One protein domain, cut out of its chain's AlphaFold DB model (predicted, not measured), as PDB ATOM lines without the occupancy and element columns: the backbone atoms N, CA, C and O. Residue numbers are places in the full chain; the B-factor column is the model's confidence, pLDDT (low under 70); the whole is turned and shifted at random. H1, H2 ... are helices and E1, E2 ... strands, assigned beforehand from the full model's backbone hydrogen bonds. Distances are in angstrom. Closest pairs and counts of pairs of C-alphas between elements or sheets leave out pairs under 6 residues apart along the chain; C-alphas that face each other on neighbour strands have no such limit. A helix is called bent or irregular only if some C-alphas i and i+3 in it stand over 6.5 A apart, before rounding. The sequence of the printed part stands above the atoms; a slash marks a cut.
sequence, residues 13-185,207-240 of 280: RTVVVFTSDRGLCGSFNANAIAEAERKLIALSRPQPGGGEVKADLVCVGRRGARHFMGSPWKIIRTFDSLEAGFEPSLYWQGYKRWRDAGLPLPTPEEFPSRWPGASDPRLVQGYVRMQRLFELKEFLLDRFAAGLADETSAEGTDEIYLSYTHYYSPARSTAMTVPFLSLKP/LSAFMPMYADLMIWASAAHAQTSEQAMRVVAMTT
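AT A GLANCE: This is residues 13 to 185 and 207 to 240 of the 280 residues of the protein "F0F1 ATP synthase subunit gamma" of candidate division Zixibacteria bacterium (UniProt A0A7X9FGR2). A strongly twisted sheet of five strands has helices over both faces: H1 and H2 cover one, while the long H5 and H6 cross on the other. Only residues 129 to 147 of H5 pack on the sheet; its first residues reach a small head of H3, H4 and loops away from the sheet. The 207 printed residues, with six named helices and five named strands, run E1 H1 E2 H2 E3 H3 H4 H5 E4 E5 H6; the mixed sheet has the order E3 E2 E1 E4 E5. The class is mixed, helices and strands; the whole is compact, with a radius of gyration of the C-alphas of 18.3 A and spans of 60 by 49 by 29 A.

IN THESE COORDINATES: Find C-alpha 13 at (571.397, 397.646, 379.414), where E1, residues 13 to 18, begins. H1, residues 28 to 44, runs 24.4 A; then come E2, 54 to 60, H2, 62 to 67, and E3, 74 to 79. Next are H3, 88 to 100, and H4, 111 to 114. At C-alpha 121, (600.915, 390.652, 401.333), H5 starts and runs 41.8 A to residue 149. E4, 159 to 169, spans 29.9 A and E5, 172 to 182, 29.0 A. H6, 207 to 240, runs 48.1 A to C-alpha 240 at (589.243, 417.999, 406.953); it is only just irregular, C-alphas 209 and 212 being 6.51 A apart.

HOW THE PARTS SIT: Look first at E1, parallel to E2 (N 15 to O 56, 2.9 A) and to E4 (N 16 to O 161, 2.8 A). E2 and E3 are parallel (N 57 to O 74, 2.9 A); E4 and E5 form an antiparallel hairpin (N 162 to O 178, 2.9 A). E1, H1, E2 and E2, H2, E3 are strand-helix-strand units, parallel neighbours with a helix between, each with a right-handed crossover. Three layers, helices on both faces, put H1 and H2 opposite H5. H5, at a height over the sheet of 7.6 A, touches H6 at a steep tilt of 50 degrees, opposite ways; the closest C-alphas, Lys 137 and Ile 219, are 6.9 A apart. H3 touches H5 about perpendicular, at 89 degrees, C-alphas 91 and 123 being 6.4 A apart. Every O i to N i+4 pair is within hydrogen-bond range in H1, H2, H3 and H5; in H6, 28 of 30 are, and H4 is too short for one.

THE WHOLE: The farthest C-alphas, Gly 49 and Ala 101, are 60.7 A apart. Residues 186 to 206 are not printed; C-alphas 185 and 207 are 15.4 A apart across the cut. Of the links printed whole, none is long. The model's pLDDT is under 70 at residues 47 to 51, 83 to 99, 103 to 125 and 184 to 185.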
ATOM      1  N   ARG A  13     570.146 396.902 379.224       91.75
ATOM      2  CA  ARG A  13     571.397 397.646 379.414       91.75
ATOM      3  C   ARG A  13     571.990 397.354 380.784       91.75
ATOM      4  O   ARG A  13     571.255 397.255 381.757       91.75
ATOM      5  N   THR A  14     573.310 397.262 380.867       95.44
ATOM      6  CA  THR A  14     574.033 397.022 382.117       95.44
ATOM      7  C   THR A  14     574.862 398.253 382.475       95.44
ATOM      8  O   THR A  14     575.643 398.741 381.659       95.44
ATOM      9  N   VAL A  15     574.718 398.760 383.698       97.12
ATOM     10  CA  VAL A  15     575.595 399.803 384.251       97.12
ATOM     11  C   VAL A  15     576.490 399.165 385.304       97.12
ATOM     12  O   VAL A  15     576.006 398.539 386.242       97.12
ATOM     13  N   VAL A  16     577.800 399.324 385.153       97.69
ATOM     14  CA  VAL A  16     578.798 398.925 386.146       97.69
ATOM     15  C   VAL A  16     579.157 400.154 386.964       97.69
ATOM     16  O   VAL A  16     579.637 401.131 386.398       97.69
ATOM     17  N   VAL A  17     578.930 400.133 388.274       97.50
ATOM     18  CA  VAL A  17     579.254 401.258 389.161       97.50
ATOM     19  C   VAL A  17     580.477 400.943 390.010       97.50
ATOM     20  O   VAL A  17     580.481 399.966 390.754       97.50
ATOM     21  N   PHE A  18     581.506 401.783 389.919       96.12
ATOM     22  CA  PHE A  18     582.721 401.686 390.722       96.12
ATOM     23  C   PHE A  18     582.593 402.543 391.979       96.12
ATOM     24  O   PHE A  18     582.544 403.771 391.927       96.12
ATOM     25  N   THR A  19     582.566 401.868 393.120       95.81
ATOM     26  CA  THR A  19     582.543 402.439 394.468       95.81
ATOM     27  C   THR A  19     583.640 401.807 395.316       95.81
ATOM     28  O   THR A  19     584.297 400.853 394.900       95.81
ATOM     29  N   SER A  20     583.837 402.334 396.518       93.50
ATOM     30  CA  SER A  20     584.805 401.794 397.459       93.50
ATOM     31  C   SER A  20     584.189 400.639 398.262       93.50
ATOM     32  O   SER A  20     582.972 400.497 398.407       93.50
ATOM     33  N   ASP A  21     585.032 399.798 398.833       90.88
ATOM     34  CA  ASP A  21     584.671 398.842 399.874       90.88
ATOM     35  C   ASP A  21     584.608 399.497 401.258       90.88
ATOM     36  O   ASP A  21     583.742 399.181 402.084       90.88
ATOM     37  N   ARG A  22     585.527 400.425 401.531       87.38
ATOM     38  CA  ARG A  22     585.688 401.106 402.818       87.38
ATOM     39  C   ARG A  22     584.982 402.454 402.833       87.38
ATOM     40  O   ARG A  22     584.449 402.920 401.837       87.38
ATOM     41  N   GLY A  23     584.865 403.043 404.020       88.06
ATOM     42  CA  GLY A  23     584.310 404.392 404.181       88.06
ATOM     43  C   GLY A  23     585.386 405.470 404.099       88.06
ATOM     44  O   GLY A  23     586.485 405.230 403.595       88.06
ATOM     45  N   LEU A  24     585.068 406.632 404.680       90.19
ATOM     46  CA  LEU A  24     586.030 407.703 404.963       90.19
ATOM     47  C   LEU A  24     586.680 408.328 403.713       90.19
ATOM     48  O   LEU A  24     587.731 408.942 403.795       90.19
ATOM     49  N   CYS A  25     586.039 408.198 402.553       91.75
ATOM     50  CA  CYS A  25     586.492 408.727 401.263       91.75
ATOM     51  C   CYS A  25     585.736 410.004 400.841       91.75
ATOM     52  O   CYS A  25     585.546 410.258 399.652       91.75
ATOM     53  N   GLY A  26     585.219 410.769 401.810       91.25
ATOM     54  CA  GLY A  26     584.416 411.967 401.548       91.25
ATOM     55  C   GLY A  26     583.202 411.677 400.659       91.25
ATOM     56  O   GLY A  26     582.476 410.705 400.873       91.25
ATOM     57  N   SER A  27     582.999 412.506 399.635       93.62
ATOM     58  CA  SER A  27     581.876 412.411 398.691       93.62
ATOM     59  C   SER A  27     582.073 411.403 397.552       93.62
ATOM     60  O   SER A  27     581.182 411.274 396.718       93.62
ATOM     61  N   PHE A  28     583.185 410.658 397.511       95.38
ATOM     62  CA  PHE A  28     583.508 409.723 396.421       95.38
ATOM     63  C   PHE A  28     582.352 408.765 396.088       95.38
ATOM     64  O   PHE A  28     581.842 408.770 394.969       95.38
ATOM     65  N   ASN A  29     581.883 407.998 397.079       95.81
ATOM     66  CA  ASN A  29     580.797 407.036 396.872       95.81
ATOM     67  C   ASN A  29     579.481 407.719 396.515       95.81
ATOM     68  O   ASN A  29     578.789 407.258 395.617       95.81
ATOM     69  N   ALA A  30     579.140 408.811 397.203       95.75
ATOM     70  CA  ALA A  30     577.895 409.531 396.961       95.75
ATOM     71  C   ALA A  30     577.830 410.056 395.519       95.75
ATOM     72  O   ALA A  30     576.816 409.885 394.848       95.75
ATOM     73  N   ASN A  31     578.932 410.617 395.016       96.81
ATOM     74  CA  ASN A  31     579.021 411.124 393.651       96.81
ATOM     75  C   ASN A  31     578.950 409.996 392.614       96.81
ATOM     76  O   ASN A  31     578.218 410.123 391.635       96.81
ATOM     77  N   ALA A  32     579.682 408.897 392.830       96.75
ATOM     78  CA  ALA A  32     579.662 407.738 391.934       96.75
ATOM     79  C   ALA A  32     578.267 407.096 391.856       96.75
ATOM     80  O   ALA A  32     577.773 406.808 390.769       96.75
ATOM     81  N   ILE A  33     577.603 406.937 393.004       97.00
ATOM     82  CA  ILE A  33     576.239 406.409 393.104       97.00
ATOM     83  C   ILE A  33     575.247 407.327 392.387       97.00
ATOM     84  O   ILE A  33     574.464 406.847 391.572       97.00
ATOM     85  N   ALA A  34     575.304 408.638 392.641       97.38
ATOM     86  CA  ALA A  34     574.385 409.599 392.033       97.38
ATOM     87  C   ALA A  34     574.523 409.652 390.504       97.38
ATOM     88  O   ALA A  34     573.526 409.762 389.789       97.38
ATOM     89  N   GLU A  35     575.748 409.563 389.984       97.94
ATOM     90  CA  GLU A  35     575.996 409.509 388.544       97.94
ATOM     91  C   GLU A  35     575.509 408.190 387.925       97.94
ATOM     92  O   GLU A  35     574.841 408.207 386.888       97.94
ATOM     93  N   ALA A  36     575.763 407.052 388.578       97.19
ATOM     94  CA  ALA A  36     575.266 405.756 388.124       97.19
ATOM     95  C   ALA A  36     573.733 405.698 388.120       97.19
ATOM     96  O   ALA A  36     573.138 405.262 387.137       97.19
ATOM     97  N   GLU A  37     573.083 406.190 389.174       96.12
ATOM     98  CA  GLU A  37     571.625 406.249 389.271       96.12
ATOM     99  C   GLU A  37     571.025 407.175 388.210       96.12
ATOM    100  O   GLU A  37     570.089 406.791 387.505       96.12
ATOM    101  N   ARG A  38     571.611 408.362 388.002       95.88
ATOM    102  CA  ARG A  38     571.218 409.260 386.907       95.88
ATOM    103  C   ARG A  38     571.274 408.539 385.563       95.88
ATOM    104  O   ARG A  38     570.349 408.679 384.757       95.88
ATOM    105  N   LYS A  39     572.335 407.762 385.313       95.12
ATOM    106  CA  LYS A  39     572.466 406.989 384.077       95.12
ATOM    107  C   LYS A  39     571.430 405.868 383.996       95.12
ATOM    108  O   LYS A  39     570.798 405.742 382.953       95.12
ATOM    109  N   LEU A  40     571.218 405.098 385.062       94.62
ATOM    110  CA  LEU A  40     570.204 404.040 385.127       94.62
ATOM    111  C   LEU A  40     568.806 404.583 384.804       94.62
ATOM    112  O   LEU A  40     568.120 404.044 383.933       94.62
ATOM    113  N   ILE A  41     568.424 405.710 385.413       93.38
ATOM    114  CA  ILE A  41     567.162 406.405 385.128       93.38
ATOM    115  C   ILE A  41     567.105 406.826 383.660       93.38
ATOM    116  O   ILE A  41     566.124 406.541 382.978       93.38
ATOM    117  N   ALA A  42     568.147 407.489 383.152       91.50
ATOM    118  CA  ALA A  42     568.182 407.956 381.768       91.50
ATOM    119  C   ALA A  42     568.074 406.803 380.757       91.50
ATOM    120  O   ALA A  42     567.421 406.947 379.727       91.50
ATOM    121  N   LEU A  43     568.692 405.660 381.057       88.75
ATOM    122  CA  LEU A  43     568.671 404.475 380.208       88.75
ATOM    123  C   LEU A  43     567.344 403.710 380.274       88.75
ATOM    124  O   LEU A  43     566.978 403.090 379.280       88.75
ATOM    125  N   SER A  44     566.629 403.775 381.395       86.81
ATOM    126  CA  SER A  44     565.340 403.087 381.577       86.81
ATOM    127  C   SER A  44     564.153 403.875 381.022       86.81
ATOM    128  O   SER A  44     563.043 403.355 380.945       86.81
ATOM    129  N   ARG A  45     564.355 405.141 380.633       84.62
ATOM    130  CA  ARG A  45     563.298 405.939 380.004       84.62
ATOM    131  C   ARG A  45     562.922 405.337 378.642       84.62
ATOM    132  O   ARG A  45     563.822 405.095 377.830       84.62
ATOM    133  N   PRO A  46     561.620 405.139 378.363       73.50
ATOM    134  CA  PRO A  46     561.175 404.640 377.070       73.50
ATOM    135  C   PRO A  46     561.594 405.613 375.967       73.50
ATOM    136  O   PRO A  46     561.413 406.827 376.080       73.50
ATOM    137  N   GLN A  47     562.193 405.079 374.904       68.19
ATOM    138  CA  GLN A  47     562.516 405.869 373.718       68.19
ATOM    139  C   GLN A  47     561.261 406.024 372.845       68.19
ATOM    140  O   GLN A  47     560.438 405.105 372.819       68.19
ATOM    141  N   PRO A  48     561.088 407.139 372.111       61.06
ATOM    142  CA  PRO A  48     559.965 407.303 371.188       61.06
ATOM    143  C   PRO A  48     559.931 406.148 370.175       61.06
ATOM    144  O   PRO A  48     560.876 405.957 369.412       61.06
ATOM    145  N   GLY A  49     558.873 405.331 370.208       66.56
ATOM    146  CA  GLY A  49     558.742 404.131 369.368       66.56
ATOM    147  C   GLY A  49     559.574 402.916 369.813       66.56
ATOM    148  O   GLY A  49     559.660 401.937 369.069       66.56
ATOM    149  N   GLY A  50     560.205 402.952 370.991       63.59
ATOM    150  CA  GLY A  50     560.931 401.838 371.608       63.59
ATOM    151  C   GLY A  50     560.103 401.126 372.683       63.59
ATOM    152  O   GLY A  50     559.279 401.749 373.346       63.59
ATOM    153  N   GLY A  51     560.319 399.818 372.844       68.88
ATOM    154  CA  GLY A  51     559.735 399.038 373.939       68.88
ATOM    155  C   GLY A  51     560.349 399.379 375.303       68.88
ATOM    156  O   GLY A  51     561.236 400.229 375.409       68.88
ATOM    157  N   GLU A  52     559.876 398.701 376.349       75.38
ATOM    158  CA  GLU A  52     560.450 398.803 377.694       75.38
ATOM    159  C   GLU A  52     561.931 398.390 377.676       75.38
ATOM    160  O   GLU A  52     562.276 397.317 377.180       75.38
ATOM    161  N   VAL A  53     562.805 399.241 378.221       83.31
ATOM    162  CA  VAL A  53     564.240 398.959 378.340       83.31
ATOM    163  C   VAL A  53     564.561 398.676 379.796       83.31
ATOM    164  O   VAL A  53     564.402 399.545 380.654       83.31
ATOM    165  N   LYS A  54     565.058 397.472 380.075       88.00
ATOM    166  CA  LYS A  54     565.488 397.088 381.423       88.00
ATOM    167  C   LYS A  54     566.926 397.531 381.661       88.00
ATOM    168  O   LYS A  54     567.791 397.322 380.809       88.00
ATOM    169  N   ALA A  55     567.184 398.126 382.821       91.94
ATOM    170  CA  ALA A  55     568.526 398.481 383.255       91.94
ATOM    171  C   ALA A  55     568.939 397.609 384.441       91.94
ATOM    172  O   ALA A  55     568.315 397.640 385.502       91.94
ATOM    173  N   ASP A  56     570.002 396.844 384.243       94.38
ATOM    174  CA  ASP A  56     570.612 396.024 385.272       94.38
ATOM    175  C   ASP A  56     571.879 396.696 385.826       94.38
ATOM    176  O   ASP A  56     572.561 397.465 385.139       94.38
ATOM    177  N   LEU A  57     572.223 396.370 387.071       96.31
ATOM    178  CA  LEU A  57     573.348 396.957 387.790       96.31
ATOM    179  C   LEU A  57     574.398 395.899 388.151       96.31
ATOM    180  O   LEU A  57     574.085 394.818 388.657       96.31
ATOM    181  N   VAL A  58     575.666 396.244 387.941       97.12
ATOM    182  CA  VAL A  58     576.824 395.517 388.469       97.12
ATOM    183  C   VAL A  58     577.559 396.441 389.425       97.12
ATOM    184  O   VAL A  58     577.986 397.530 389.046       97.12
ATOM    185  N   CYS A  59     577.712 396.014 390.673       97.00
ATOM    186  CA  CYS A  59     578.388 396.811 391.689       97.00
ATOM    187  C   CYS A  59     579.844 396.376 391.822       97.00
ATOM    188  O   CYS A  59     580.133 395.224 392.134       97.00
ATOM    189  N   VAL A  60     580.755 397.320 391.645       95.38
ATOM    190  CA  VAL A  60     582.149 397.206 392.052       95.38
ATOM    191  C   VAL A  60     582.299 397.972 393.367       95.38
ATOM    192  O   VAL A  60     582.017 399.167 393.438       95.38
ATOM    193  N   GLY A  61     582.699 397.272 394.424       93.19
ATOM    194  CA  GLY A  61     582.808 397.788 395.784       93.19
ATOM    195  C   GLY A  61     581.559 397.563 396.644       93.19
ATOM    196  O   GLY A  61     580.407 397.647 396.199       93.19
ATOM    197  N   ARG A  62     581.788 397.295 397.935       94.31
ATOM    198  CA  ARG A  62     580.730 397.020 398.923       94.31
ATOM    199  C   ARG A  62     579.812 398.211 399.204       94.31
ATOM    200  O   ARG A  62     578.667 397.995 399.609       94.31
ATOM    201  N   ARG A  63     580.270 399.458 399.033       95.06
ATOM    202  CA  ARG A  63     579.459 400.651 399.342       95.06
ATOM    203  C   ARG A  63     578.309 400.833 398.360       95.06
ATOM    204  O   ARG A  63     577.183 401.022 398.814       95.06
ATOM    205  N   GLY A  64     578.568 400.704 397.061       94.69
ATOM    206  CA  GLY A  64     577.534 400.714 396.029       94.69
ATOM    207  C   GLY A  64     576.569 399.544 396.194       94.69
ATOM    208  O   GLY A  64     575.362 399.752 396.249       94.69
ATOM    209  N   ALA A  65     577.090 398.328 396.395       95.31
ATOM    210  CA  ALA A  65     576.258 397.141 396.607       95.31
ATOM    211  C   ALA A  65     575.296 397.289 397.794       95.31
ATOM    212  O   ALA A  65     574.124 396.941 397.687       95.31
ATOM    213  N   ARG A  66     575.770 397.852 398.914       95.50
ATOM    214  CA  ARG A  66     574.925 398.137 400.079       95.50
ATOM    215  C   ARG A  66     573.909 399.243 399.805       95.50
ATOM    216  O   ARG A  66     572.788 399.136 400.279       95.50
ATOM    217  N   HIS A  67     574.291 400.295 399.082       95.69
ATOM    218  CA  HIS A  67     573.386 401.401 398.763       95.69
ATOM    219  C   HIS A  67     572.220 400.951 397.877       95.69
ATOM    220  O   HIS A  67     571.074 401.281 398.153       95.69
ATOM    221  N   PHE A  68     572.509 400.167 396.838       96.19
ATOM    222  CA  PHE A  68     571.495 399.696 395.896       96.19
ATOM    223  C   PHE A  68     570.715 398.469 396.396       96.19
ATOM    224  O   PHE A  68     569.788 398.009 395.727       96.19
ATOM    225  N   MET A  69     571.052 397.936 397.574       94.31
ATOM    226  CA  MET A  69     570.314 396.842 398.201       94.31
ATOM    227  C   MET A  69     568.898 397.308 398.566       94.31
ATOM    228  O   MET A  69     568.730 398.229 399.359       94.31
ATOM    229  N   GLY A  70     567.878 396.678 397.978       87.19
ATOM    230  CA  GLY A  70     566.478 397.089 398.148       87.19
ATOM    231  C   GLY A  70     566.054 398.288 397.288       87.19
ATOM    232  O   GLY A  70     564.919 398.741 397.400       87.19
ATOM    233  N   SER A  71     566.938 398.789 396.419       92.00
ATOM    234  CA  SER A  71     566.580 399.754 395.375       92.00
ATOM    235  C   SER A  71     565.770 399.074 394.251       92.00
ATOM    236  O   SER A  71     565.780 397.843 394.157       92.00
ATOM    237  N   PRO A  72     565.093 399.829 393.362       91.62
ATOM    238  CA  PRO A  72     564.389 399.244 392.214       91.62
ATOM    239  C   PRO A  72     565.335 398.635 391.164       91.62
ATOM    240  O   PRO A  72     564.883 397.948 390.249       91.62
ATOM    241  N   TRP A  73     566.643 398.883 391.271       93.56
ATOM    242  CA  TRP A  73     567.643 398.415 390.319       93.56
ATOM    243  C   TRP A  73     568.078 396.985 390.639       93.56
ATOM    244  O   TRP A  73     568.568 396.691 391.731       93.56
ATOM    245  N   LYS A  74     567.954 396.085 389.658       93.12
ATOM    246  CA  LYS A  74     568.391 394.695 389.811       93.12
ATOM    247  C   LYS A  74     569.919 394.618 389.828       93.12
ATOM    248  O   LYS A  74     570.564 394.771 388.792       93.12
ATOM    249  N   ILE A  75     570.496 394.309 390.989       95.69
ATOM    250  CA  ILE A  75     571.921 393.976 391.106       95.69
ATOM    251  C   ILE A  75     572.124 392.545 390.603       95.69
ATOM    252  O   ILE A  75     571.679 391.594 391.243       95.69
ATOM    253  N   ILE A  76     572.802 392.374 389.469       95.06
ATOM    254  CA  ILE A  76     573.112 391.037 388.938       95.06
ATOM    255  C   ILE A  76     574.329 390.471 389.646       95.06
ATOM    256  O   ILE A  76     574.354 389.305 390.040       95.06
ATOM    257  N   ARG A  77     575.368 391.302 389.784       95.44
ATOM    258  CA  ARG A  77     576.617 390.858 390.375       95.44
ATOM    259  C   ARG A  77     577.334 391.937 391.156       95.44
ATOM    260  O   ARG A  77     577.128 393.133 390.952       95.44
ATOM    261  N   THR A  78     578.136 391.484 392.109       95.31
ATOM    262  CA  THR A  78     578.941 392.345 392.966       95.31
ATOM    263  C   THR A  78     580.353 391.804 393.018       95.31
ATOM    264  O   THR A  78     580.542 390.622 393.301       95.31
ATOM    265  N   PHE A  79     581.306 392.691 392.765       92.38
ATOM    266  CA  PHE A  79     582.734 392.449 392.881       92.38
ATOM    267  C   PHE A  79     583.263 393.347 393.993       92.38
ATOM    268  O   PHE A  79     582.988 394.544 394.006       92.38
ATOM    269  N   ASP A  80     584.000 392.781 394.935       88.06
ATOM    270  CA  ASP A  80     584.632 393.514 396.028       88.06
ATOM    271  C   ASP A  80     586.144 393.277 396.022       88.06
ATOM    272  O   ASP A  80     586.682 392.583 395.156       88.06
ATOM    273  N   SER A  81     586.834 393.869 396.993       77.00
ATOM    274  CA  SER A  81     588.271 393.684 397.207       77.00
ATOM    275  C   SER A  81     589.123 394.238 396.060       77.00
ATOM    276  O   SER A  81     590.248 393.805 395.822       77.00
ATOM    277  N   LEU A  82     588.596 395.252 395.369       71.06
ATOM    278  CA  LEU A  82     589.266 395.945 394.267       71.06
ATOM    279  C   LEU A  82     590.128 397.128 394.753       71.06
ATOM    280  O   LEU A  82     590.935 397.661 393.992       71.06
ATOM    281  N   GLU A  83     590.014 397.488 396.036       61.22
ATOM    282  CA  GLU A  83     590.782 398.554 396.700       61.22
ATOM    283  C   GLU A  83     592.242 398.196 397.002       61.22
ATOM    284  O   GLU A  83     593.022 399.087 397.350       61.22
ATOM    285  N   ALA A  84     592.604 396.914 396.917       55.72
ATOM    286  CA  ALA A  84     593.939 396.415 397.218       55.72
ATOM    287  C   ALA A  84     595.023 397.300 396.581       55.72
ATOM    288  O   ALA A  84     594.973 397.598 395.380       55.72
ATOM    289  N   GLY A  85     595.979 397.742 397.408       55.38
ATOM    290  CA  GLY A  85     597.121 398.548 396.987       55.38
ATOM    291  C   GLY A  85     597.834 397.837 395.848       55.38
ATOM    292  O   GLY A  85     598.517 396.841 396.057       55.38
ATOM    293  N   PHE A  86     597.598 398.311 394.633       55.38
ATOM    294  CA  PHE A  86     598.222 397.767 393.448       55.38
ATOM    295  C   PHE A  86     599.428 398.635 393.182       55.38
ATOM    296  O   PHE A  86     599.296 399.816 392.867       55.38
ATOM    297  N   GLU A  87     600.598 398.037 393.328       58.56
ATOM    298  CA  GLU A  87     601.812 398.561 392.735       58.56
ATOM    299  C   GLU A  87     602.028 397.803 391.418       58.56
ATOM    300  O   GLU A  87     602.549 396.682 391.437       58.56
ATOM    301  N   PRO A  88     601.626 398.377 390.263       56.81
ATOM    302  CA  PRO A  88     601.836 397.745 388.961       56.81
ATOM    303  C   PRO A  88     603.307 397.381 388.729       56.81
ATOM    304  O   PRO A  88     603.613 396.370 388.101       56.81
ATOM    305  N   SER A  89     604.221 398.182 389.283       61.38
ATOM    306  CA  SER A  89     605.667 397.956 389.265       61.38
ATOM    307  C   SER A  89     606.074 396.678 390.001       61.38
ATOM    308  O   SER A  89     606.898 395.930 389.480       61.38
ATOM    309  N   LEU A  90     605.506 396.402 391.177       59.12
ATOM    310  CA  LEU A  90     605.792 395.199 391.960       59.12
ATOM    311  C   LEU A  90     605.223 393.945 391.284       59.12
ATOM    312  O   LEU A  90     605.914 392.927 391.203       59.12
ATOM    313  N   TYR A  91     604.012 394.030 390.723       62.88
ATOM    314  CA  TYR A  91     603.442 392.948 389.913       62.88
ATOM    315  C   TYR A  91     604.315 392.650 388.688       62.88
ATOM    316  O   TYR A  91     604.689 391.501 388.462       62.88
ATOM    317  N   TRP A  92     604.706 393.685 387.935       62.00
ATOM    318  CA  TRP A  92     605.561 393.531 386.758       62.00
ATOM    319  C   TRP A  92     606.951 392.993 387.109       62.00
ATOM    320  O   TRP A  92     607.487 392.162 386.384       62.00
ATOM    321  N   GLN A  93     607.531 393.403 388.240       63.56
ATOM    322  CA  GLN A  93     608.790 392.841 388.735       63.56
ATOM    323  C   GLN A  93     608.658 391.356 389.078       63.56
ATOM    324  O   GLN A  93     609.533 390.571 388.711       63.56
ATOM    325  N   GLY A  94     607.571 390.957 389.744       64.12
ATOM    326  CA  GLY A  94     607.284 389.550 390.015       64.12
ATOM    327  C   GLY A  94     607.070 388.749 388.727       64.12
ATOM    328  O   GLY A  94     607.687 387.702 388.558       64.12
ATOM    329  N   TYR A  95     606.303 389.289 387.777       65.44
ATOM    330  CA  TYR A  95     606.040 388.660 386.480       65.44
ATOM    331  C   TYR A  95     607.313 388.509 385.653       65.44
ATOM    332  O   TYR A  95     607.572 387.447 385.096       65.44
ATOM    333  N   LYS A  96     608.152 389.548 385.619       66.31
ATOM    334  CA  LYS A  96     609.443 389.519 384.939       66.31
ATOM    335  C   LYS A  96     610.353 388.449 385.541       66.31
ATOM    336  O   LYS A  96     610.872 387.637 384.792       66.31
ATOM    337  N   ARG A  97     610.491 388.394 386.873       66.81
ATOM    338  CA  ARG A  97     611.270 387.342 387.561       66.81
ATOM    339  C   ARG A  97     610.758 385.945 387.229       66.81
ATOM    340  O   ARG A  97     611.545 385.034 387.018       66.81
ATOM    341  N   TRP A  98     609.442 385.794 387.186       65.31
ATOM    342  CA  TRP A  98     608.776 384.535 386.905       65.31
ATOM    343  C   TRP A  98     608.981 384.081 385.444       65.31
ATOM    344  O   TRP A  98     609.345 382.932 385.199       65.31
ATOM    345  N   ARG A  99     608.866 385.006 384.483       68.38
ATOM    346  CA  ARG A  99     609.173 384.786 383.062       68.38
ATOM    347  C   ARG A  99     610.656 384.482 382.839       68.38
ATOM    348  O   ARG A  99     610.985 383.560 382.102       68.38
ATOM    349  N   ASP A 100     611.543 385.245 383.473       75.38
ATOM    350  CA  ASP A 100     612.996 385.073 383.365       75.38
ATOM    351  C   ASP A 100     613.450 383.729 383.990       75.38
ATOM    352  O   ASP A 100     614.486 383.194 383.605       75.38
ATOM    353  N   ALA A 101     612.653 383.142 384.894       75.00
ATOM    354  CA  ALA A 101     612.864 381.805 385.457       75.00
ATOM    355  C   ALA A 101     612.361 380.650 384.563       75.00
ATOM    356  O   ALA A 101     612.529 379.489 384.931       75.00
ATOM    357  N   GLY A 102     611.735 380.935 383.413       76.06
ATOM    358  CA  GLY A 102     611.267 379.912 382.466       76.06
ATOM    359  C   GLY A 102     610.152 379.006 383.000       76.06
ATOM    360  O   GLY A 102     609.955 377.904 382.490       76.06
ATOM    361  N   LEU A 103     609.439 379.438 384.041       68.81
ATOM    362  CA  LEU A 103     608.325 378.685 384.612       68.81
ATOM    363  C   LEU A 103     607.105 378.729 383.658       68.81
ATOM    364  O   LEU A 103     606.979 379.674 382.880       68.81
ATOM    365  N   PRO A 104     606.202 377.729 383.680       65.50
ATOM    366  CA  PRO A 104     604.957 377.718 382.895       65.50
ATOM    367  C   PRO A 104     603.821 378.471 383.603       65.50
ATOM    368  O   PRO A 104     603.645 378.290 384.808       65.50
ATOM    369  N   LEU A 105     603.070 379.316 382.873       55.06
ATOM    370  CA  LEU A 105     602.113 380.281 383.451       55.06
ATOM    371  C   LEU A 105     601.198 379.567 384.454       55.06
ATOM    372  O   LEU A 105     600.512 378.629 384.044       55.06
ATOM    373  N   PRO A 106     601.197 379.954 385.746       57.81
ATOM    374  CA  PRO A 106     600.382 379.265 386.732       57.81
ATOM    375  C   PRO A 106     598.914 379.484 386.387       57.81
ATOM    376  O   PRO A 106     598.535 380.576 385.946       57.81
ATOM    377  N   THR A 107     598.074 378.484 386.638       55.41
ATOM    378  CA  THR A 107     596.627 378.709 386.618       55.41
ATOM    379  C   THR A 107     596.250 379.737 387.695       55.41
ATOM    380  O   THR A 107     597.004 379.927 388.662       55.41
ATOM    381  N   PRO A 108     595.093 380.415 387.574       53.88
ATOM    382  CA  PRO A 108     594.639 381.371 388.579       53.88
ATOM    383  C   PRO A 108     594.641 380.817 390.021       53.88
ATOM    384  O   PRO A 108     594.892 381.542 390.982       53.88
ATOM    385  N   GLU A 109     594.416 379.514 390.170       56.22
ATOM    386  CA  GLU A 109     594.394 378.805 391.452       56.22
ATOM    387  C   GLU A 109     595.798 378.450 391.975       56.22
ATOM    388  O   GLU A 109     596.021 378.420 393.185       56.22
ATOM    389  N   GLU A 110     596.765 378.210 391.086       59.16
ATOM    390  CA  GLU A 110     598.145 377.847 391.440       59.16
ATOM    391  C   GLU A 110     599.043 379.057 391.722       59.16
ATOM    392  O   GLU A 110     600.068 378.951 392.402       59.16
ATOM    393  N   PHE A 111     598.681 380.221 391.189       60.19
ATOM    394  CA  PHE A 111     599.492 381.429 391.276       60.19
ATOM    395  C   PHE A 111     599.800 381.863 392.724       60.19
ATOM    396  O   PHE A 111     600.961 382.164 392.995       60.19
ATOM    397  N   PRO A 112     598.859 381.846 393.695       59.78
ATOM    398  CA  PRO A 112     599.149 382.276 395.064       59.78
ATOM    399  C   PRO A 112     600.178 381.407 395.800       59.78
ATOM    400  O   PRO A 112     600.842 381.910 396.698       59.78
ATOM    401  N   SER A 113     600.317 380.124 395.451       63.03
ATOM    402  CA  SER A 113     601.217 379.185 396.141       63.03
ATOM    403  C   SER A 113     602.574 379.024 395.447       63.03
ATOM    404  O   SER A 113     603.576 378.784 396.119       63.03
ATOM    405  N   ARG A 114     602.629 379.178 394.116       62.06
ATOM    406  CA  ARG A 114     603.861 379.062 393.310       62.06
ATOM    407  C   ARG A 114     604.564 380.391 393.028       62.06
ATOM    408  O   ARG A 114     605.703 380.383 392.560       62.06
ATOM    409  N   TRP A 115     603.916 381.530 393.264       62.50
ATOM    410  CA  TRP A 115     604.501 382.833 392.959       62.50
ATOM    411  C   TRP A 115     605.600 383.216 393.967       62.50
ATOM    412  O   TRP A 115     605.333 383.267 395.168       62.50
ATOM    413  N   PRO A 116     606.814 383.597 393.520       58.50
ATOM    414  CA  PRO A 116     607.918 383.990 394.408       58.50
ATOM    415  C   PRO A 116     607.612 385.174 395.343       58.50
ATOM    416  O   PRO A 116     608.317 385.392 396.321       58.50
ATOM    417  N   GLY A 117     606.582 385.965 395.033       59.41
ATOM    418  CA  GLY A 117     606.093 387.073 395.858       59.41
ATOM    419  C   GLY A 117     604.937 386.723 396.800       59.41
ATOM    420  O   GLY A 117     604.380 387.636 397.399       59.41
ATOM    421  N   ALA A 118     604.547 385.448 396.917       60.41
ATOM    422  CA  ALA A 118     603.444 384.991 397.771       60.41
ATOM    423  C   ALA A 118     603.634 385.340 399.259       60.41
ATOM    424  O   ALA A 118     602.664 385.457 400.003       60.41
ATOM    425  N   SER A 119     604.882 385.550 399.685       64.88
ATOM    426  CA  SER A 119     605.221 385.994 401.035       64.88
ATOM    427  C   SER A 119     604.984 387.490 401.280       64.88
ATOM    428  O   SER A 119     604.948 387.892 402.439       64.88
ATOM    429  N   ASP A 120     604.849 388.327 400.239       67.56
ATOM    430  CA  ASP A 120     604.553 389.759 400.390       67.56
ATOM    431  C   ASP A 120     603.036 389.997 400.267       67.56
ATOM    432  O   ASP A 120     602.473 389.873 399.171       67.56
ATOM    433  N   PRO A 121     602.352 390.403 401.353       68.12
ATOM    434  CA  PRO A 121     600.915 390.652 401.333       68.12
ATOM    435  C   PRO A 121     600.480 391.668 400.271       68.12
ATOM    436  O   PRO A 121     599.369 391.571 399.758       68.12
ATOM    437  N   ARG A 122     601.332 392.630 399.899       65.44
ATOM    438  CA  ARG A 122     601.005 393.651 398.888       65.44
ATOM    439  C   ARG A 122     600.903 393.049 397.489       65.44
ATOM    440  O   ARG A 122     600.013 393.412 396.724       65.44
ATOM    441  N   LEU A 123     601.775 392.093 397.174       66.25
ATOM    442  CA  LEU A 123     601.770 391.378 395.896       66.25
ATOM    443  C   LEU A 123     600.553 390.462 395.771       66.25
ATOM    444  O   LEU A 123     599.902 390.450 394.727       66.25
ATOM    445  N   VAL A 124     600.208 389.755 396.851       67.25
ATOM    446  CA  VAL A 124     599.007 388.907 396.912       67.25
ATOM    447  C   VAL A 124     597.743 389.742 396.705       67.25
ATOM    448  O   VAL A 124     596.876 389.378 395.919       67.25
ATOM    449  N   GLN A 125     597.658 390.903 397.352       68.06
ATOM    450  CA  GLN A 125     596.528 391.822 397.206       68.06
ATOM    451  C   GLN A 125     596.418 392.376 395.773       68.06
ATOM    452  O   GLN A 125     595.328 392.400 395.198       68.06
ATOM    453  N   GLY A 126     597.544 392.751 395.154       70.12
ATOM    454  CA  GLY A 126     597.576 393.154 393.746       70.12
ATOM    455  C   GLY A 126     597.116 392.046 392.791       70.12
ATOM    456  O   GLY A 126     596.406 392.320 391.824       70.12
ATOM    457  N   TYR A 127     597.463 390.794 393.092       70.62
ATOM    458  CA  TYR A 127     597.029 389.632 392.325       70.62
ATOM    459  C   TYR A 127     595.526 389.352 392.454       70.62
ATOM    460  O   TYR A 127     594.846 389.208 391.440       70.62
ATOM    461  N   VAL A 128     594.986 389.347 393.676       73.25
ATOM    462  CA  VAL A 128     593.541 389.168 393.915       73.25
ATOM    463  C   VAL A 128     592.744 390.227 393.157       73.25
ATOM    464  O   VAL A 128     591.760 389.913 392.495       73.25
ATOM    465  N   ARG A 129     593.202 391.483 393.176       78.44
ATOM    466  CA  ARG A 129     592.577 392.548 392.386       78.44
ATOM    467  C   ARG A 129     592.596 392.249 390.888       78.44
ATOM    468  O   ARG A 129     591.583 392.436 390.223       78.44
ATOM    469  N   MET A 130     593.745 391.833 390.359       76.94
ATOM    470  CA  MET A 130     593.909 391.485 388.947       76.94
ATOM    471  C   MET A 130     592.926 390.381 388.546       76.94
ATOM    472  O   MET A 130     592.194 390.551 387.575       76.94
ATOM    473  N   GLN A 131     592.825 389.315 389.344       77.62
ATOM    474  CA  GLN A 131     591.835 388.258 389.139       77.62
ATOM    475  C   GLN A 131     590.401 388.791 389.159       77.62
ATOM    476  O   GLN A 131     589.640 388.497 388.247       77.62
ATOM    477  N   ARG A 132     590.034 389.628 390.136       84.50
ATOM    478  CA  ARG A 132     588.685 390.213 390.217       84.50
ATOM    479  C   ARG A 132     588.338 391.079 389.007       84.50
ATOM    480  O   ARG A 132     587.193 391.071 388.568       84.50
ATOM    481  N   LEU A 133     589.303 391.820 388.462       86.75
ATOM    482  CA  LEU A 133     589.102 392.601 387.238       86.75
ATOM    483  C   LEU A 133     588.973 391.706 386.002       86.75
ATOM    484  O   LEU A 133     588.154 392.007 385.134       86.75
ATOM    485  N   PHE A 134     589.711 390.593 385.946       84.44
ATOM    486  CA  PHE A 134     589.511 389.574 384.917       84.44
ATOM    487  C   PHE A 134     588.126 388.930 385.020       84.44
ATOM    488  O   PHE A 134     587.407 388.917 384.030       84.44
ATOM    489  N   GLU A 135     587.707 388.486 386.206       86.69
ATOM    490  CA  GLU A 135     586.368 387.927 386.442       86.69
ATOM    491  C   GLU A 135     585.261 388.919 386.061       86.69
ATOM    492  O   GLU A 135     584.284 388.538 385.422       86.69
ATOM    493  N   LEU A 136     585.418 390.199 386.421       92.31
ATOM    494  CA  LEU A 136     584.497 391.260 386.016       92.31
ATOM    495  C   LEU A 136     584.424 391.368 384.493       92.31
ATOM    496  O   LEU A 136     583.329 391.421 383.942       92.31
ATOM    497  N   LYS A 137     585.572 391.410 383.815       91.56
ATOM    498  CA  LYS A 137     585.625 391.502 382.355       91.56
ATOM    499  C   LYS A 137     584.944 390.302 381.698       91.56
ATOM    500  O   LYS A 137     584.064 390.523 380.875       91.56
ATOM    501  N   GLU A 138     585.327 389.078 382.060       90.44
ATOM    502  CA  GLU A 138     584.749 387.852 381.492       90.44
ATOM    503  C   GLU A 138     583.232 387.830 381.706       90.44
ATOM    504  O   GLU A 138     582.477 387.700 380.750       90.44
ATOM    505  N   PHE A 139     582.766 388.137 382.920       94.06
ATOM    506  CA  PHE A 139     581.337 388.237 383.217       94.06
ATOM    507  C   PHE A 139     580.598 389.252 382.325       94.06
ATOM    508  O   PHE A 139     579.477 389.000 381.877       94.06
ATOM    509  N   LEU A 140     581.196 390.420 382.064       94.06
ATOM    510  CA  LEU A 140     580.595 391.434 381.193       94.06
ATOM    511  C   LEU A 140     580.589 390.996 379.724       94.06
ATOM    512  O   LEU A 140     579.604 391.252 379.029       94.06
ATOM    513  N   LEU A 141     581.656 390.346 379.258       91.75
ATOM    514  CA  LEU A 141     581.748 389.818 377.897       91.75
ATOM    515  C   LEU A 141     580.753 388.679 377.671       91.75
ATOM    516  O   LEU A 141     580.054 388.702 376.662       91.75
ATOM    517  N   ASP A 142     580.611 387.763 378.626       92.19
ATOM    518  CA  ASP A 142     579.641 386.667 378.571       92.19
ATOM    519  C   ASP A 142     578.210 387.196 378.516       92.19
ATOM    520  O   ASP A 142     577.417 386.773 377.676       92.19
ATOM    521  N   ARG A 143     577.877 388.197 379.345       92.00
ATOM    522  CA  ARG A 143     576.570 388.866 379.263       92.00
ATOM    523  C   ARG A 143     576.355 389.543 377.917       92.00
ATOM    524  O   ARG A 143     575.253 389.491 377.371       92.00
ATOM    525  N   PHE A 144     577.372 390.209 377.382       91.19
ATOM    526  CA  PHE A 144     577.261 390.864 376.083       91.19
ATOM    527  C   PHE A 144     577.067 389.843 374.953       91.19
ATOM    528  O   PHE A 144     576.213 390.028 374.089       91.19
ATOM    529  N   ALA A 145     577.804 388.732 374.989       89.31
ATOM    530  CA  ALA A 145     577.685 387.634 374.037       89.31
ATOM    531  C   ALA A 145     576.325 386.925 374.137       89.31
ATOM    532  O   ALA A 145     575.705 386.653 373.110       89.31
ATOM    533  N   ALA A 146     575.821 386.689 375.352       89.06
ATOM    534  CA  ALA A 146     574.487 386.139 375.582       89.06
ATOM    535  C   ALA A 146     573.392 387.069 375.043       89.06
ATOM    536  O   ALA A 146     572.433 386.597 374.438       89.06
ATOM    537  N   GLY A 147     573.569 388.387 375.199       87.31
ATOM    538  CA  GLY A 147     572.716 389.382 374.556       87.31
ATOM    539  C   GLY A 147     572.781 389.243 373.042       87.31
ATOM    540  O   GLY A 147     571.758 389.064 372.396       87.31
ATOM    541  N   LEU A 148     573.978 389.230 372.456       85.19
ATOM    542  CA  LEU A 148     574.150 389.080 371.011       85.19
ATOM    543  C   LEU A 148     573.452 387.823 370.454       85.19
ATOM    544  O   LEU A 148     572.822 387.915 369.402       85.19
ATOM    545  N   ALA A 149     573.526 386.698 371.168       86.12
ATOM    546  CA  ALA A 149     572.907 385.434 370.774       86.12
ATOM    547  C   ALA A 149     571.371 385.433 370.899       86.12
ATOM    548  O   ALA A 149     570.699 384.927 370.002       86.12
ATOM    549  N   ASP A 150     570.816 386.003 371.973       83.25
ATOM    550  CA  ASP A 150     569.373 386.050 372.233       83.25
ATOM    551  C   ASP A 150     568.956 387.393 372.863       83.25
ATOM    552  O   ASP A 150     569.340 387.737 373.982       83.25
ATOM    553  N   GLU A 151     568.113 388.143 372.151       74.56
ATOM    554  CA  GLU A 151     567.584 389.450 372.573       74.56
ATOM    555  C   GLU A 151     566.647 389.384 373.779       74.56
ATOM    556  O   GLU A 151     566.503 390.362 374.520       74.56
ATOM    557  N   THR A 152     566.014 388.234 373.993       74.62
ATOM    558  CA  THR A 152     565.070 388.026 375.094       74.62
ATOM    559  C   THR A 152     565.734 387.467 376.347       74.62
ATOM    560  O   THR A 152     565.113 387.458 377.418       74.62
ATOM    561  N   SER A 153     567.009 387.075 376.247       81.38
ATOM    562  CA  SER A 153     567.754 386.481 377.348       81.38
ATOM    563  C   SER A 153     567.800 387.414 378.555       81.38
ATOM    564  O   SER A 153     568.227 388.571 378.495       81.38
ATOM    565  N   ALA A 154     567.383 386.891 379.709       80.31
ATOM    566  CA  ALA A 154     567.474 387.620 380.967       80.31
ATOM    567  C   ALA A 154     568.921 387.776 381.465       80.31
ATOM    568  O   ALA A 154     569.198 388.647 382.299       80.31
ATOM    569  N   GLU A 155     569.819 386.930 380.967       85.06
ATOM    570  CA  GLU A 155     571.243 386.918 381.287       85.06
ATOM    571  C   GLU A 155     572.056 387.767 380.302       85.06
ATOM    572  O   GLU A 155     573.159 388.183 380.641       85.06
ATOM    573  N   GLY A 156     571.492 388.101 379.139       89.25
ATOM    574  CA  GLY A 156     572.124 388.927 378.115       89.25
ATOM    575  C   GLY A 156     572.055 390.437 378.365       89.25
ATOM    576  O   GLY A 156     571.255 390.930 379.162       89.25
ATOM    577  N   THR A 157     572.893 391.205 377.665       91.06
ATOM    578  CA  THR A 157     572.795 392.672 377.604       91.06
ATOM    579  C   THR A 157     573.265 393.211 376.252       91.06
ATOM    580  O   THR A 157     574.248 392.727 375.704       91.06
ATOM    581  N   ASP A 158     572.592 394.241 375.732       89.00
ATOM    582  CA  ASP A 158     572.925 394.850 374.433       89.00
ATOM    583  C   ASP A 158     573.883 396.050 374.554       89.00
ATOM    584  O   ASP A 158     574.548 396.439 373.591       89.00
ATOM    585  N   GLU A 159     573.929 396.682 375.730       90.50
ATOM    586  CA  GLU A 159     574.782 397.839 376.015       90.50
ATOM    587  C   GLU A 159     575.347 397.748 377.434       90.50
ATOM    588  O   GLU A 159     574.610 397.498 378.389       90.50
ATOM    589  N   ILE A 160     576.641 398.019 377.580       94.50
ATOM    590  CA  ILE A 160     577.346 398.067 378.859       94.50
ATOM    591  C   ILE A 160     577.964 399.449 379.033       94.50
ATOM    592  O   ILE A 160     578.637 399.963 378.138       94.50
ATOM    593  N   TYR A 161     577.764 400.031 380.210       96.12
ATOM    594  CA  TYR A 161     578.319 401.318 380.612       96.12
ATOM    595  C   TYR A 161     579.182 401.164 381.863       96.12
ATOM    596  O   TYR A 161     578.802 400.443 382.783       96.12
ATOM    597  N   LEU A 162     580.303 401.883 381.931       96.75
ATOM    598  CA  LEU A 162     581.154 401.957 383.122       96.75
ATOM    599  C   LEU A 162     580.972 403.328 383.767       96.75
ATOM    600  O   LEU A 162     581.294 404.351 383.165       96.75
ATOM    601  N   SER A 163     580.453 403.344 384.988       97.50
ATOM    602  CA  SER A 163     580.306 404.527 385.826       97.50
ATOM    603  C   SER A 163     581.389 404.518 386.895       97.50
ATOM    604  O   SER A 163     581.388 403.676 387.792       97.50
ATOM    605  N   TYR A 164     582.352 405.425 386.777       96.19
ATOM    606  CA  TYR A 164     583.498 405.512 387.677       96.19
ATOM    607  C   TYR A 164     583.878 406.967 387.932       96.19
ATOM    608  O   TYR A 164     583.469 407.886 387.221       96.19
ATOM    609  N   THR A 165     584.683 407.191 388.967       96.50
ATOM    610  CA  THR A 165     585.233 408.522 389.227       96.50
ATOM    611  C   THR A 165     586.531 408.689 388.457       96.50
ATOM    612  O   THR A 165     587.502 407.979 388.706       96.50
ATOM    613  N   HIS A 166     586.550 409.629 387.517       96.38
ATOM    614  CA  HIS A 166     587.742 409.970 386.764       96.38
ATOM    615  C   HIS A 166     588.641 410.898 387.575       96.38
ATOM    616  O   HIS A 166     588.234 411.988 387.996       96.38
ATOM    617  N   TYR A 167     589.888 410.476 387.740       95.19
ATOM    618  CA  TYR A 167     590.934 411.275 388.358       95.19
ATOM    619  C   TYR A 167     591.551 412.253 387.349       95.19
ATOM    620  O   TYR A 167     592.092 411.816 386.334       95.19
ATOM    621  N   TYR A 168     591.495 413.558 387.631       92.94
ATOM    622  CA  TYR A 168     592.255 414.577 386.889       92.94
ATOM    623  C   TYR A 168     593.443 415.087 387.708       92.94
ATOM    624  O   TYR A 168     594.549 415.218 387.195       92.94
ATOM    625  N   SER A 169     593.204 415.402 388.980       92.00
ATOM    626  CA  SER A 169     594.214 415.878 389.924       92.00
ATOM    627  C   SER A 169     593.755 415.606 391.362       92.00
ATOM    628  O   SER A 169     592.581 415.283 391.573       92.00
ATOM    629  N   PRO A 170     594.617 415.778 392.384       82.62
ATOM    630  CA  PRO A 170     594.208 415.606 393.780       82.62
ATOM    631  C   PRO A 170     593.025 416.501 394.182       82.62
ATOM    632  O   PRO A 170     592.193 416.098 394.985       82.62
ATOM    633  N   ALA A 171     592.927 417.695 393.586       82.69
ATOM    634  CA  ALA A 171     591.845 418.643 393.837       82.69
ATOM    635  C   ALA A 171     590.594 418.389 392.974       82.69
ATOM    636  O   ALA A 171     589.509 418.851 393.321       82.69
ATOM    637  N   ARG A 172     590.725 417.683 391.840       89.06
ATOM    638  CA  ARG A 172     589.636 417.481 390.876       89.06
ATOM    639  C   ARG A 172     589.491 416.014 390.487       89.06
ATOM    640  O   ARG A 172     590.275 415.460 389.719       89.06
ATOM    641  N   SER A 173     588.401 415.420 390.953       91.19
ATOM    642  CA  SER A 173     587.907 414.112 390.526       91.19
ATOM    643  C   SER A 173     586.418 414.228 390.202       91.19
ATOM    644  O   SER A 173     585.699 414.974 390.867       91.19
ATOM    645  N   THR A 174     585.944 413.551 389.156       95.56
ATOM    646  CA  THR A 174     584.553 413.696 388.691       95.56
ATOM    647  C   THR A 174     583.961 412.341 388.336       95.56
ATOM    648  O   THR A 174     584.542 411.605 387.542       95.56
ATOM    649  N   ALA A 175     582.807 412.018 388.923       97.38
ATOM    650  CA  ALA A 175     582.033 410.842 388.547       97.38
ATOM    651  C   ALA A 175     581.484 411.025 387.130       97.38
ATOM    652  O   ALA A 175     580.884 412.056 386.823       97.38
ATOM    653  N   MET A 176     581.720 410.041 386.269       96.50
ATOM    654  CA  MET A 176     581.239 410.035 384.893       96.50
ATOM    655  C   MET A 176     580.860 408.622 384.472       96.50
ATOM    656  O   MET A 176     581.390 407.642 384.995       96.50
ATOM    657  N   THR A 177     579.979 408.529 383.479       96.81
ATOM    658  CA  THR A 177     579.598 407.252 382.882       96.81
ATOM    659  C   THR A 177     579.966 407.205 381.408       96.81
ATOM    660  O   THR A 177     579.474 408.012 380.617       96.81
ATOM    661  N   VAL A 178     580.793 406.234 381.028       93.38
ATOM    662  CA  VAL A 178     581.255 406.041 379.646       93.38
ATOM    663  C   VAL A 178     580.645 404.773 379.039       93.38
ATOM    664  O   VAL A 178     580.419 403.797 379.762       93.38
ATOM    665  N   PRO A 179     580.345 404.755 377.728       92.06
ATOM    666  CA  PRO A 179     579.971 403.524 377.042       92.06
ATOM    667  C   PRO A 179     581.181 402.585 376.966       92.06
ATOM    668  O   PRO A 179     582.288 403.019 376.655       92.06
ATOM    669  N   PHE A 180     580.967 401.302 377.244       92.06
ATOM    670  CA  PHE A 180     581.997 400.271 377.141       92.06
ATOM    671  C   PHE A 180     581.803 399.409 375.904       92.06
ATOM    672  O   PHE A 180     582.635 399.438 375.002       92.06
ATOM    673  N   LEU A 181     580.674 398.705 375.841       87.19
ATOM    674  CA  LEU A 181     580.269 397.897 374.696       87.19
ATOM    675  C   LEU A 181     578.844 398.271 374.314       87.19
ATOM    676  O   LEU A 181     577.993 398.451 375.180       87.19
ATOM    677  N   SER A 182     578.587 398.415 373.022       81.88
ATOM    678  CA  SER A 182     577.275 398.789 372.506       81.88
ATOM    679  C   SER A 182     577.038 398.098 371.175       81.88
ATOM    680  O   SER A 182     577.857 398.220 370.267       81.88
ATOM    681  N   LEU A 183     575.899 397.416 371.051       70.00
ATOM    682  CA  LEU A 183     575.427 396.885 369.770       70.00
ATOM    683  C   LEU A 183     574.820 397.965 368.867       70.00
ATOM    684  O   LEU A 183     574.687 397.745 367.664       70.00
ATOM    685  N   LYS A 184     574.469 399.139 369.413       65.75
ATOM    686  CA  LYS A 184     573.977 400.244 368.586       65.75
ATOM    687  C   LYS A 184     575.076 400.715 367.631       65.75
ATOM    688  O   LYS A 184     576.181 401.001 368.104       65.75
ATOM    689  N   PRO A 185     574.768 400.849 366.328       56.81
ATOM    690  CA  PRO A 185     575.675 401.463 365.376       56.81
ATOM    691  C   PRO A 185     576.108 402.833 365.890       56.81
ATOM    692  O   PRO A 185     575.280 403.632 366.330       56.81
ATOM    693  N   LEU A 207     589.913 393.378 364.418       82.62
ATOM    694  CA  LEU A 207     588.899 393.641 365.443       82.62
ATOM    695  C   LEU A 207     588.839 392.516 366.481       82.62
ATOM    696  O   LEU A 207     588.784 392.795 367.673       82.62
ATOM    697  N   SER A 208     588.905 391.258 366.048       82.06
ATOM    698  CA  SER A 208     588.872 390.108 366.959       82.06
ATOM    699  C   SER A 208     590.084 390.079 367.896       82.06
ATOM    700  O   SER A 208     589.946 389.689 369.050       82.06
ATOM    701  N   ALA A 209     591.248 390.543 367.431       81.62
ATOM    702  CA  ALA A 209     592.450 390.676 368.253       81.62
ATOM    703  C   ALA A 209     592.410 391.904 369.185       81.62
ATOM    704  O   ALA A 209     592.839 391.824 370.335       81.62
ATOM    705  N   PHE A 210     591.873 393.037 368.721       83.94
ATOM    706  CA  PHE A 210     591.834 394.282 369.494       83.94
ATOM    707  C   PHE A 210     590.718 394.330 370.536       83.94
ATOM    708  O   PHE A 210     590.886 394.991 371.557       83.94
ATOM    709  N   MET A 211     589.590 393.651 370.313       83.88
ATOM    710  CA  MET A 211     588.449 393.693 371.233       83.88
ATOM    711  C   MET A 211     588.805 393.233 372.659       83.88
ATOM    712  O   MET A 211     588.489 393.973 373.593       83.88
ATOM    713  N   PRO A 212     589.512 392.103 372.866       81.69
ATOM    714  CA  PRO A 212     589.986 391.712 374.193       81.69
ATOM    715  C   PRO A 212     590.932 392.746 374.814       81.69
ATOM    716  O   PRO A 212     590.762 393.105 375.975       81.69
ATOM    717  N   MET A 213     591.871 393.292 374.030       83.75
ATOM    718  CA  MET A 213     592.819 394.305 374.513       83.75
ATOM    719  C   MET A 213     592.118 395.598 374.941       83.75
ATOM    720  O   MET A 213     592.463 396.187 375.963       83.75
ATOM    721  N   TYR A 214     591.127 396.043 374.168       86.81
ATOM    722  CA  TYR A 214     590.293 397.193 374.505       86.81
ATOM    723  C   TYR A 214     589.480 396.929 375.777       86.81
ATOM    724  O   TYR A 214     589.410 397.795 376.651       86.81
ATOM    725  N   ALA A 215     588.907 395.727 375.901       87.75
ATOM    726  CA  ALA A 215     588.159 395.317 377.081       87.75
ATOM    727  C   ALA A 215     589.024 395.356 378.345       87.75
ATOM    728  O   ALA A 215     588.644 395.993 379.330       87.75
ATOM    729  N   ASP A 216     590.212 394.750 378.284       83.75
ATOM    730  CA  ASP A 216     591.197 394.805 379.359       83.75
ATOM    731  C   ASP A 216     591.543 396.265 379.690       83.75
ATOM    732  O   ASP A 216     591.391 396.688 380.835       83.75
ATOM    733  N   LEU A 217     591.936 397.066 378.693       86.19
ATOM    734  CA  LEU A 217     592.353 398.454 378.899       86.19
ATOM    735  C   LEU A 217     591.278 399.292 379.601       86.19
ATOM    736  O   LEU A 217     591.587 399.997 380.557       86.19
ATOM    737  N   MET A 218     590.025 399.221 379.153       91.38
ATOM    738  CA  MET A 218     588.941 400.032 379.713       91.38
ATOM    739  C   MET A 218     588.582 399.624 381.144       91.38
ATOM    740  O   MET A 218     588.368 400.493 381.996       91.38
ATOM    741  N   ILE A 219     588.547 398.322 381.438       90.25
ATOM    742  CA  ILE A 219     588.296 397.820 382.797       90.25
ATOM    743  C   ILE A 219     589.450 398.207 383.729       90.25
ATOM    744  O   ILE A 219     589.215 398.729 384.821       90.25
ATOM    745  N   TRP A 220     590.696 398.048 383.281       87.62
ATOM    746  CA  TRP A 220     591.875 398.458 384.043       87.62
ATOM    747  C   TRP A 220     591.924 399.962 384.293       87.62
ATOM    748  O   TRP A 220     592.120 400.388 385.433       87.62
ATOM    749  N   ALA A 221     591.718 400.769 383.252       89.94
ATOM    750  CA  ALA A 221     591.760 402.222 383.343       89.94
ATOM    751  C   ALA A 221     590.666 402.748 384.278       89.94
ATOM    752  O   ALA A 221     590.966 403.506 385.200       89.94
ATOM    753  N   SER A 222     589.414 402.312 384.101       93.06
ATOM    754  CA  SER A 222     588.300 402.729 384.966       93.06
ATOM    755  C   SER A 222     588.546 402.371 386.436       93.06
ATOM    756  O   SER A 222     588.390 403.228 387.309       93.06
ATOM    757  N   ALA A 223     589.032 401.157 386.715       91.00
ATOM    758  CA  ALA A 223     589.396 400.736 388.065       91.00
ATOM    759  C   ALA A 223     590.559 401.560 388.651       91.00
ATOM    760  O   ALA A 223     590.533 401.926 389.828       91.00
ATOM    761  N   ALA A 224     591.586 401.868 387.853       88.88
ATOM    762  CA  ALA A 224     592.727 402.677 388.282       88.88
ATOM    763  C   ALA A 224     592.332 404.133 388.580       88.88
ATOM    764  O   ALA A 224     592.733 404.678 389.613       88.88
ATOM    765  N   HIS A 225     591.506 404.746 387.726       92.81
ATOM    766  CA  HIS A 225     590.959 406.081 387.965       92.81
ATOM    767  C   HIS A 225     590.107 406.111 389.237       92.81
ATOM    768  O   HIS A 225     590.347 406.960 390.095       92.81
ATOM    769  N   ALA A 226     589.189 405.151 389.400       92.69
ATOM    770  CA  ALA A 226     588.338 405.063 390.582       92.69
ATOM    771  C   ALA A 226     589.164 404.957 391.869       92.69
ATOM    772  O   ALA A 226     588.937 405.725 392.803       92.69
ATOM    773  N   GLN A 227     590.166 404.073 391.902       89.69
ATOM    774  CA  GLN A 227     591.018 403.901 393.078       89.69
ATOM    775  C   GLN A 227     591.849 405.155 393.374       89.69
ATOM    776  O   GLN A 227     591.964 405.568 394.526       89.69
ATOM    777  N   THR A 228     592.430 405.782 392.350       90.50
ATOM    778  CA  THR A 228     593.251 406.985 392.548       90.50
ATOM    779  C   THR A 228     592.402 408.135 393.094       90.50
ATOM    780  O   THR A 228     592.799 408.805 394.048       90.50
ATOM    781  N   SER A 229     591.195 408.321 392.551       93.38
ATOM    782  CA  SER A 229     590.221 409.281 393.072       93.38
ATOM    783  C   SER A 229     589.767 408.950 394.492       93.38
ATOM    784  O   SER A 229     589.683 409.854 395.319       93.38
ATOM    785  N   GLU A 230     589.519 407.679 394.810       92.31
ATOM    786  CA  GLU A 230     589.160 407.239 396.160       92.31
ATOM    787  C   GLU A 230     590.247 407.608 397.176       92.31
ATOM    788  O   GLU A 230     589.937 408.191 398.216       92.31
ATOM    789  N   GLN A 231     591.518 407.311 396.876       90.12
ATOM    790  CA  GLN A 231     592.632 407.630 397.772       90.12
ATOM    791  C   GLN A 231     592.818 409.141 397.920       90.12
ATOM    792  O   GLN A 231     592.963 409.626 399.041       90.12
ATOM    793  N   ALA A 232     592.741 409.901 396.825       91.38
ATOM    794  CA  ALA A 232     592.834 411.358 396.875       91.38
ATOM    795  C   ALA A 232     591.717 411.970 397.740       91.38
ATOM    796  O   ALA A 232     591.986 412.762 398.642       91.38
ATOM    797  N   MET A 233     590.465 411.552 397.528       92.19
ATOM    798  CA  MET A 233     589.320 412.056 398.291       92.19
ATOM    799  C   MET A 233     589.332 411.578 399.748       92.19
ATOM    800  O   MET A 233     588.860 412.298 400.625       92.19
ATOM    801  N   ARG A 234     589.898 410.400 400.034       91.81
ATOM    802  CA  ARG A 234     590.124 409.916 401.404       91.81
ATOM    803  C   ARG A 234     591.133 410.776 402.148       91.81
ATOM    804  O   ARG A 234     590.849 411.152 403.280       91.81
ATOM    805  N   VAL A 235     592.261 411.117 401.527       91.56
ATOM    806  CA  VAL A 235     593.249 412.015 402.146       91.56
ATOM    807  C   VAL A 235     592.590 413.346 402.498       91.56
ATOM    808  O   VAL A 235     592.641 413.744 403.656       91.56
ATOM    809  N   VAL A 236     591.872 413.962 401.554       91.50
ATOM    810  CA  VAL A 236     591.162 415.234 401.788       91.50
ATOM    811  C   VAL A 236     590.105 415.109 402.895       91.50
ATOM    812  O   VAL A 236     590.015 415.961 403.774       91.50
ATOM    813  N   ALA A 237     589.314 414.035 402.898       92.19
ATOM    814  CA  ALA A 237     588.294 413.828 403.924       92.19
ATOM    815  C   ALA A 237     588.898 413.659 405.328       92.19
ATOM    816  O   ALA A 237     588.348 414.180 406.297       92.19
ATOM    817  N   MET A 238     590.025 412.951 405.446       94.94
ATOM    818  CA  MET A 238     590.726 412.765 406.720       94.94
ATOM    819  C   MET A 238     591.422 414.042 407.193       94.94
ATOM    820  O   MET A 238     591.374 414.332 408.388       94.94
ATOM    821  N   THR A 239     592.008 414.836 406.289       94.19
ATOM    822  CA  THR A 239     592.589 416.136 406.661       94.19
ATOM    823  C   THR A 239     591.507 417.071 407.185       94.19
ATOM    824  O   THR A 239     591.634 417.584 408.290       94.19
ATOM    825  N   THR A 240     590.372 417.181 406.485       94.88
ATOM    826  CA  THR A 240     589.243 417.999 406.953       94.88
ATOM    827  C   THR A 240     588.675 417.495 408.282       94.88
ATOM    828  O   THR A 240     588.343 418.297 409.149       94.88
TER     829      THR A 240